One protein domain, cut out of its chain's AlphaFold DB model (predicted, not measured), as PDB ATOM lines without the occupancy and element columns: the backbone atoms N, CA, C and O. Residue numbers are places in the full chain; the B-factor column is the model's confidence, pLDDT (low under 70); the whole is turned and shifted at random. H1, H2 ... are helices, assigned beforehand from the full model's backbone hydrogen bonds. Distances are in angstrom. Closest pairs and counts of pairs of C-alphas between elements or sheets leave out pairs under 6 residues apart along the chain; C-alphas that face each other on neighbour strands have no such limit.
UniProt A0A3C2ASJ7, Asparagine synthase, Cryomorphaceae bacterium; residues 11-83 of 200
ATOM      1  N   GLU A  11     115.409  23.039 150.088       75.44
ATOM      2  CA  GLU A  11     114.391  23.576 150.993       75.44
ATOM      3  C   GLU A  11     113.037  22.891 150.798       75.44
ATOM      4  O   GLU A  11     112.359  22.622 151.784       75.44
ATOM      5  N   ALA A  12     112.656  22.537 149.565       71.38
ATOM      6  CA  ALA A  12     111.444  21.757 149.319       71.38
ATOM      7  C   ALA A  12     111.578  20.333 149.880       71.38
ATOM      8  O   ALA A  12     110.654  19.821 150.513       71.38
ATOM      9  N   ILE A  13     112.754  19.712 149.724       72.44
ATOM     10  CA  ILE A  13     113.064  18.405 150.316       72.44
ATOM     11  C   ILE A  13     112.964  18.496 151.844       72.44
ATOM     12  O   ILE A  13     112.330  17.661 152.488       72.44
ATOM     13  N   GLN A  14     113.550  19.529 152.444       73.00
ATOM     14  CA  GLN A  14     113.490  19.747 153.884       73.00
ATOM     15  C   GLN A  14     112.070  20.041 154.374       73.00
ATOM     16  O   GLN A  14     111.673  19.484 155.394       73.00
ATOM     17  N   ALA A  15     111.283  20.834 153.645       70.06
ATOM     18  CA  ALA A  15     109.880  21.085 153.954       70.06
ATOM     19  C   ALA A  15     109.068  19.780 153.956       70.06
ATOM     20  O   ALA A  15     108.270  19.562 154.866       70.06
ATOM     21  N   LEU A  16     109.322  18.863 153.013       68.00
ATOM     22  CA  LEU A  16     108.734  17.518 153.027       68.00
ATOM     23  C   LEU A  16     109.202  16.683 154.227       68.00
ATOM     24  O   LEU A  16     108.411  15.941 154.812       68.00
ATOM     25  N   PHE A  17     110.473  16.787 154.621       67.12
ATOM     26  CA  PHE A  17     110.982  16.074 155.793       67.12
ATOM     27  C   PHE A  17     110.407  16.609 157.108       67.12
ATOM     28  O   PHE A  17     110.101  15.806 157.996       67.12
ATOM     29  N   MET A  18     110.257  17.930 157.222       67.94
ATOM     30  CA  MET A  18     109.700  18.620 158.386       67.94
ATOM     31  C   MET A  18     108.182  18.489 158.459       67.94
ATOM     32  O   MET A  18     107.635  18.357 159.555       67.94
ATOM     33  N   SER A  19     107.503  18.451 157.312       66.56
ATOM     34  CA  SER A  19     106.092  18.106 157.253       66.56
ATOM     35  C   SER A  19     105.908  16.650 157.663       66.56
ATOM     36  O   SER A  19     106.413  15.710 157.042       66.56
ATOM     37  N   ARG A  20     105.163  16.453 158.749       66.62
ATOM     38  CA  ARG A  20     104.730  15.125 159.195       66.62
ATOM     39  C   ARG A  20     103.426  14.693 158.527       66.62
ATOM     40  O   ARG A  20     103.050  13.539 158.625       66.62
ATOM     41  N   TRP A  21     102.793  15.577 157.759       60.09
ATOM     42  CA  TRP A  21     101.589  15.292 156.981       60.09
ATOM     43  C   TRP A  21     101.941  14.925 155.539       60.09
ATOM     44  O   TRP A  21     101.458  15.528 154.583       60.09
ATOM     45  N   ARG A  22     102.815  13.927 155.372       56.31
ATOM     46  CA  ARG A  22     103.367  13.532 154.061       56.31
ATOM     47  C   ARG A  22     102.348  12.882 153.124       56.31
ATOM     48  O   ARG A  22     102.641  12.693 151.951       56.31
ATOM     49  N   MET A  23     101.178  12.508 153.644       50.41
ATOM     50  CA  MET A  23     100.153  11.776 152.894       50.41
ATOM     51  C   MET A  23      98.884  12.589 152.615       50.41
ATOM     52  O   MET A  23      97.942  12.052 152.039       50.41
ATOM     53  N   VAL A  24      98.849  13.867 152.999       49.69
ATOM     54  CA  VAL A  24      97.712  14.759 152.739       49.69
ATOM     55  C   VAL A  24      98.197  15.914 151.869       49.69
ATOM     56  O   VAL A  24      99.298  16.425 152.079       49.69
ATOM     57  N   LYS A  25      97.395  16.343 150.885       46.19
ATOM     58  CA  LYS A  25      97.657  17.562 150.101       46.19
ATOM     59  C   LYS A  25      97.452  18.788 150.997       46.19
ATOM     60  O   LYS A  25      96.441  19.466 150.891       46.19
ATOM     61  N   SER A  26      98.433  19.051 151.861       43.09
ATOM     62  CA  SER A  26      98.480  20.140 152.844       43.09
ATOM     63  C   SER A  26      97.375  20.085 153.915       43.09
ATOM     64  O   SER A  26      96.224  19.787 153.630       43.09
ATOM     65  N   VAL A  27      97.717  20.400 155.167       41.50
ATOM     66  CA  VAL A  27      96.732  20.635 156.253       41.50
ATOM     67  C   VAL A  27      96.570  22.145 156.501       41.50
ATOM     68  O   VAL A  27      96.141  22.585 157.560       41.50
ATOM     69  N   GLY A  28      96.974  22.957 155.520       46.19
ATOM     70  CA  GLY A  28      97.011  24.411 155.594       46.19
ATOM     71  C   GLY A  28      97.869  25.009 154.482       46.19
ATOM     72  O   GLY A  28      98.704  24.329 153.885       46.19
ATOM     73  N   LYS A  29      97.656  26.296 154.215       45.69
ATOM     74  CA  LYS A  29      98.440  27.093 153.273       45.69
ATOM     75  C   LYS A  29      99.879  27.253 153.772       45.69
ATOM     76  O   LYS A  29     100.162  28.094 154.622       45.69
ATOM     77  N   LEU A  30     100.790  26.403 153.291       49.50
ATOM     78  CA  LEU A  30     102.221  26.490 153.620       49.50
ATOM     79  C   LEU A  30     102.816  27.838 153.197       49.50
ATOM     80  O   LEU A  30     103.724  28.327 153.858       49.50
ATOM     81  N   ASP A  31     102.246  28.441 152.156       49.91
ATOM     82  CA  ASP A  31     102.505  29.782 151.632       49.91
ATOM     83  C   ASP A  31     102.322  30.908 152.669       49.91
ATOM     84  O   ASP A  31     102.866  31.994 152.497       49.91
ATOM     85  N   GLU A  32     101.640  30.647 153.789       55.09
ATOM     86  CA  GLU A  32     101.457  31.607 154.888       55.09
ATOM     87  C   GLU A  32     102.377  31.323 156.108       55.09
ATOM     88  O   GLU A  32     102.348  32.061 157.094       55.09
ATOM     89  N   LEU A  33     103.228  30.281 156.069       56.34
ATOM     90  CA  LEU A  33     104.012  29.794 157.220       56.34
ATOM     91  C   LEU A  33     105.534  30.016 157.079       56.34
ATOM     92  O   LEU A  33     106.298  29.108 156.744       56.34
ATOM     93  N   GLY A  34     105.999  31.209 157.457       67.69
ATOM     94  CA  GLY A  34     107.413  31.477 157.766       67.69
ATOM     95  C   GLY A  34     108.404  31.154 156.633       67.69
ATOM     96  O   GLY A  34     108.107  31.357 155.462       67.69
ATOM     97  N   TYR A  35     109.600  30.654 156.981       73.31
ATOM     98  CA  TYR A  35     110.706  30.409 156.034       73.31
ATOM     99  C   TYR A  35     110.332  29.523 154.828       73.31
ATOM    100  O   TYR A  35     110.862  29.721 153.738       73.31
ATOM    101  N   PHE A  36     109.433  28.548 154.996       73.31
ATOM    102  CA  PHE A  36     109.037  27.642 153.908       73.31
ATOM    103  C   PHE A  36     107.886  28.175 153.044       73.31
ATOM    104  O   PHE A  36     107.634  27.603 151.986       73.31
ATOM    105  N   GLY A  37     107.201  29.242 153.472       68.31
ATOM    106  CA  GLY A  37     106.050  29.802 152.757       68.31
ATOM    107  C   GLY A  37     106.401  30.786 151.647       68.31
ATOM    108  O   GLY A  37     105.647  30.911 150.686       68.31
ATOM    109  N   ASP A  38     107.562  31.434 151.725       74.00
ATOM    110  CA  ASP A  38     108.015  32.378 150.703       74.00
ATOM    111  C   ASP A  38     109.461  32.063 150.272       74.00
ATOM    112  O   ASP A  38     110.410  32.329 151.022       74.00
ATOM    113  N   PRO A  39     109.650  31.515 149.053       75.75
ATOM    114  CA  PRO A  39     110.967  31.222 148.493       75.75
ATOM    115  C   PRO A  39     111.905  32.432 148.406       75.75
ATOM    116  O   PRO A  39     113.116  32.241 148.312       75.75
ATOM    117  N   ASN A  40     111.397  33.670 148.464       77.12
ATOM    118  CA  ASN A  40     112.244  34.865 148.500       77.12
ATOM    119  C   ASN A  40     113.072  34.970 149.794       77.12
ATOM    120  O   ASN A  40     114.076  35.682 149.812       77.12
ATOM    121  N   PHE A  41     112.694  34.263 150.867       74.88
ATOM    122  CA  PHE A  41     113.507  34.167 152.084       74.88
ATOM    123  C   PHE A  41     114.626  33.126 151.988       74.88
ATOM    124  O   PHE A  41     115.474  33.063 152.886       74.88
ATOM    125  N   TRP A  42     114.647  32.293 150.943       80.75
ATOM    126  CA  TRP A  42     115.680  31.276 150.786       80.75
ATOM    127  C   TRP A  42     116.977  31.929 150.320       80.75
ATOM    128  O   TRP A  42     116.986  32.690 149.347       80.75
ATOM    129  N   PRO A  43     118.099  31.668 151.001       77.56
ATOM    130  CA  PRO A  43     119.322  32.372 150.700       77.56
ATOM    131  C   PRO A  43     119.910  31.847 149.385       77.56
ATOM    132  O   PRO A  43     120.068  30.644 149.179       77.56
ATOM    133  N   SER A  44     120.331  32.756 148.510       76.75
ATOM    134  CA  SER A  44     121.092  32.438 147.296       76.75
ATOM    135  C   SER A  44     122.590  32.280 147.595       76.75
ATOM    136  O   SER A  44     123.443  32.855 146.920       76.75
ATOM    137  N   VAL A  45     122.927  31.532 148.652       74.94
ATOM    138  CA  VAL A  45     124.298  31.439 149.179       74.94
ATOM    139  C   VAL A  45     124.811  30.006 149.224       74.94
ATOM    140  O   VAL A  45     124.103  29.080 149.617       74.94
ATOM    141  N   GLY A  46     126.096  29.852 148.907       82.88
ATOM    142  CA  GLY A  46     126.820  28.597 149.068       82.88
ATOM    143  C   GLY A  46     126.284  27.464 148.192       82.88
ATOM    144  O   GLY A  46     125.846  27.675 147.065       82.88
ATOM    145  N   ASP A  47     126.379  26.249 148.718       88.56
ATOM    146  CA  ASP A  47     125.890  25.019 148.101       88.56
ATOM    147  C   ASP A  47     124.638  24.482 148.817       88.56
ATOM    148  O   ASP A  47     124.181  25.036 149.819       88.56
ATOM    149  N   ASP A  48     124.098  23.362 148.337       87.06
ATOM    150  CA  ASP A  48     122.897  22.744 148.910       87.06
ATOM    151  C   ASP A  48     123.038  22.421 150.405       87.06
ATOM    152  O   ASP A  48     122.083  22.565 151.166       87.06
ATOM    153  N   LEU A  49     124.233  22.030 150.865       87.12
ATOM    154  CA  LEU A  49     124.467  21.783 152.290       87.12
ATOM    155  C   LEU A  49     124.387  23.078 153.106       87.12
ATOM    156  O   LEU A  49     123.856  23.073 154.218       87.12
ATOM    157  N   SER A  50     124.911  24.178 152.573       89.12
ATOM    158  CA  SER A  50     124.851  25.497 153.206       89.12
ATOM    159  C   SER A  50     123.413  26.008 153.286       89.12
ATOM    160  O   SER A  50     122.997  26.483 154.342       89.12
ATOM    161  N   ARG A  51     122.630  25.813 152.222       87.25
ATOM    162  CA  ARG A  51     121.196  26.132 152.175       87.25
ATOM    163  C   ARG A  51     120.385  25.339 153.201       87.25
ATOM    164  O   ARG A  51     119.652  25.929 153.990       87.25
ATOM    165  N   LEU A  52     120.604  24.023 153.288       85.88
ATOM    166  CA  LEU A  52     119.983  23.174 154.316       85.88
ATOM    167  C   LEU A  52     120.381  23.597 155.736       85.88
ATOM    168  O   LEU A  52     119.537  23.663 156.626       85.88
ATOM    169  N   THR A  53     121.660  23.925 155.947       88.56
ATOM    170  CA  THR A  53     122.159  24.401 157.248       88.56
ATOM    171  C   THR A  53     121.505  25.727 157.641       88.56
ATOM    172  O   THR A  53     121.159  25.917 158.808       88.56
ATOM    173  N   TYR A  54     121.307  26.637 156.680       89.25
ATOM    174  CA  TYR A  54     120.610  27.900 156.916       89.25
ATOM    175  C   TYR A  54     119.175  27.643 157.356       89.25
ATOM    176  O   TYR A  54     118.759  28.097 158.418       89.25
ATOM    177  N   ALA A  55     118.440  26.858 156.581       85.62
ATOM    178  CA  ALA A  55     117.053  26.558 156.866       85.62
ATOM    179  C   ALA A  55     116.871  25.841 158.216       85.62
ATOM    180  O   ALA A  55     115.995  26.223 158.992       85.62
ATOM    181  N   ASP A  56     117.753  24.892 158.566       88.56
ATOM    182  CA  ASP A  56     117.775  24.267 159.898       88.56
ATOM    183  C   ASP A  56     117.988  25.317 161.004       88.56
ATOM    184  O   ASP A  56     117.334  25.254 162.045       88.56
ATOM    185  N   SER A  57     118.868  26.303 160.785       89.44
ATOM    186  CA  SER A  57     119.127  27.380 161.753       89.44
ATOM    187  C   SER A  57     117.935  28.321 161.957       89.44
ATOM    188  O   SER A  57     117.781  28.859 163.051       89.44
ATOM    189  N   GLN A  58     117.088  28.493 160.937       86.19
ATOM    190  CA  GLN A  58     115.899  29.347 160.996       86.19
ATOM    191  C   GLN A  58     114.661  28.616 161.524       86.19
ATOM    192  O   GLN A  58     113.736  29.254 162.020       86.19
ATOM    193  N   THR A  59     114.623  27.286 161.413       85.19
ATOM    194  CA  THR A  59     113.402  26.507 161.659       85.19
ATOM    195  C   THR A  59     113.617  25.423 162.712       85.19
ATOM    196  O   THR A  59     113.215  25.591 163.860       85.19
ATOM    197  N   TYR A  60     114.283  24.323 162.360       86.88
ATOM    198  CA  TYR A  60     114.426  23.136 163.202       86.88
ATOM    199  C   TYR A  60     115.201  23.395 164.504       86.88
ATOM    200  O   TYR A  60     114.793  22.958 165.580       86.88
ATOM    201  N   LEU A  61     116.306  24.139 164.438       91.81
ATOM    202  CA  LEU A  61     117.138  24.435 165.601       91.81
ATOM    203  C   LEU A  61     116.375  25.242 166.674       91.81
ATOM    204  O   LEU A  61     116.285  24.749 167.802       91.81
ATOM    205  N   PRO A  62     115.807  26.429 166.377       91.31
ATOM    206  CA  PRO A  62     115.052  27.194 167.369       91.31
ATOM    207  C   PRO A  62     113.672  26.591 167.672       91.31
ATOM    208  O   PRO A  62     113.222  26.660 168.813       91.31
ATOM    209  N   GLY A  63     113.012  25.992 166.676       87.06
ATOM    210  CA  GLY A  63     111.627  25.525 166.770       87.06
ATOM    211  C   GLY A  63     111.446  24.120 167.343       87.06
ATOM    212  O   GLY A  63     110.363  23.816 167.835       87.06
ATOM    213  N   ASP A  64     112.479  23.272 167.318       86.38
ATOM    214  CA  ASP A  64     112.406  21.901 167.840       86.38
ATOM    215  C   ASP A  64     113.455  21.627 168.922       86.38
ATOM    216  O   ASP A  64     113.118  21.165 170.010       86.38
ATOM    217  N   LEU A  65     114.732  21.919 168.659       90.75
ATOM    218  CA  LEU A  65     115.818  21.501 169.552       90.75
ATOM    219  C   LEU A  65     115.973  22.418 170.770       90.75
ATOM    220  O   LEU A  65     115.942  21.950 171.910       90.75
ATOM    221  N   LEU A  66     116.154  23.722 170.539       94.06
ATOM    222  CA  LEU A  66     116.469  24.670 171.611       94.06
ATOM    223  C   LEU A  66     115.283  24.896 172.542       94.06
ATOM    224  O   LEU A  66     115.460  24.879 173.757       94.06
ATOM    225  N   VAL A  67     114.075  25.019 171.989       92.94
ATOM    226  CA  VAL A  67     112.859  25.224 172.784       92.94
ATOM    227  C   VAL A  67     112.582  24.065 173.745       92.94
ATOM    228  O   VAL A  67     112.160  24.297 174.877       92.94
ATOM    229  N   LYS A  68     112.844  22.815 173.334       91.25
ATOM    230  CA  LYS A  68     112.642  21.638 174.193       91.25
ATOM    231  C   LYS A  68     113.610  21.639 175.366       91.25
ATOM    232  O   LYS A  68     113.187  21.426 176.499       91.25
ATOM    233  N   ILE A  69     114.892  21.877 175.092       93.00
ATOM    234  CA  ILE A  69     115.936  21.891 176.122       93.00
ATOM    235  C   ILE A  69     115.686  23.031 177.111       93.00
ATOM    236  O   ILE A  69     115.728  22.798 178.318       93.00
ATOM    237  N   ASP A  70     115.386  24.230 176.614       95.44
ATOM    238  CA  ASP A  70     115.118  25.405 177.444       95.44
ATOM    239  C   ASP A  70     113.918  25.168 178.372       95.44
ATOM    240  O   ASP A  70     114.072  25.175 179.592       95.44
ATOM    241  N   ARG A  71     112.752  24.805 177.818       94.81
ATOM    242  CA  ARG A  71     111.541  24.556 178.615       94.81
ATOM    243  C   ARG A  71     111.722  23.425 179.624       94.81
ATOM    244  O   ARG A  71     111.306  23.569 180.770       94.81
ATOM    245  N   ALA A  72     112.336  22.309 179.224       94.38
ATOM    246  CA  ALA A  72     112.525  21.164 180.114       94.38
ATOM    247  C   ALA A  72     113.508  21.466 181.253       94.38
ATOM    248  O   ALA A  72     113.276  21.060 182.390       94.38
ATOM    249  N   SER A  73     114.599  22.180 180.964       97.00
ATOM    250  CA  SER A  73     115.595  22.534 181.979       97.00
ATOM    251  C   SER A  73     115.085  23.612 182.935       97.00
ATOM    252  O   SER A  73     115.181  23.443 184.152       97.00
ATOM    253  N   MET A  74     114.434  24.655 182.417       97.31
ATOM    254  CA  MET A  74     113.869  25.729 183.236       97.31
ATOM    255  C   MET A  74     112.690  25.267 184.092       97.31
ATOM    256  O   MET A  74     112.514  25.782 185.194       97.31
ATOM    257  N   PHE A  75     111.939  24.246 183.659       97.06
ATOM    258  CA  PHE A  75     110.894  23.624 184.481       97.06
ATOM    259  C   PHE A  75     111.426  23.111 185.831       97.06
ATOM    260  O   PHE A  75     110.696  23.102 186.819       97.06
ATOM    261  N   VAL A  76     112.706  22.733 185.892       97.50
ATOM    262  CA  VAL A  76     113.390  22.289 187.119       97.50
ATOM    263  C   VAL A  76     114.460  23.276 187.604       97.50
ATOM    264  O   VAL A  76     115.296  22.919 188.431       97.50
ATOM    265  N   GLY A  77     114.453  24.517 187.105       97.75
ATOM    266  CA  GLY A  77     115.380  25.577 187.521       97.75
ATOM    267  C   GLY A  77     116.839  25.367 187.098       97.75
ATOM    268  O   GLY A  77     117.739  25.899 187.746       97.75
ATOM    269  N   LEU A  78     117.094  24.588 186.041       98.12
ATOM    270  CA  LEU A  78     118.435  24.358 185.498       98.12
ATOM    271  C   LEU A  78     118.682  25.216 184.254       98.12
ATOM    272  O   LEU A  78     117.849  25.272 183.357       98.12
ATOM    273  N   GLU A  79     119.871  25.816 184.161       97.19
ATOM    274  CA  GLU A  79     120.313  26.546 182.970       97.19
ATOM    275  C   GLU A  79     121.240  25.672 182.110       97.19
ATOM    276  O   GLU A  79     122.357  25.336 182.513       97.19
ATOM    277  N   VAL A  80     120.798  25.316 180.900       96.44
ATOM    278  CA  VAL A  80     121.611  24.551 179.942       96.44
ATOM    279  C   VAL A  80     122.378  25.489 179.013       96.44
ATOM    280  O   VAL A  80     121.839  26.449 178.469       96.44
ATOM    281  N   ARG A  81     123.657  25.180 178.772       95.69
ATOM    282  CA  ARG A  81     124.504  25.885 177.800       95.69
ATOM    283  C   ARG A  81     124.720  25.025 176.557       95.69
ATOM    284  O   ARG A  81     124.888  23.814 176.661       95.69
ATOM    285  N   SER A  82     124.793  25.674 175.394       94.88
ATOM    286  CA  SER A  82     125.052  25.036 174.094       94.88
ATOM    287  C   SER A  82     126.389  25.511 173.506       94.88
ATOM    288  O   SER A  82     126.391  26.409 172.667       94.88
ATOM    289  N   PRO A  83     127.543  24.931 173.904       96.00
ATOM    290  CA  PRO A  83     128.865  25.392 173.458       96.00
ATOM    291  C   PRO A  83     129.046  25.404 171.936       96.00
ATOM    292  O   PRO A  83     129.743  26.260 171.401       96.00
TER     293      PRO A  83
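AT A GLANCE: This is residues 11 to 83 of the 200 residues of the protein "Asparagine synthase" of Cryomorphaceae bacterium (UniProt A0A3C2ASJ7). H4, the longest helix, runs as an arm from a small head of H1, H2 and H3. After it, residues 75 to 83 fold back. The printed part, 73 residues with four named helices, H1 to H4 in order, is all helix and loose, with a radius of gyration of the C-alphas of 15.0 A and spans of 41 by 32 by 18 A.

HOW THE PARTS SIT: H4, residues 60 to 74, and H3, residues 48 to 58, meet only through their tight link. H1, residues 11 to 18, touches H3 at a steep tilt of 53 degrees, closest at C-alphas 11 and 52, 6.5 A. H1 only just touches H2, residues 34 to 37, with 3 C-alpha pairs within 8 A, closest 15 and 36, 6.6 A. Every O i to N i+4 pair in H1 and H3, and 8 of 11 in H4, is within hydrogen-bond range.

IN THESE COORDINATES: H1 begins at C-alpha 11 (114.391, 23.576, 150.993); H4, 20.2 A long, ends at C-alpha 74 (113.869, 25.729, 183.236).

THE WHOLE: The H1 to H2 link is long; pLDDT is under 70 at residues 16 to 34 and 37.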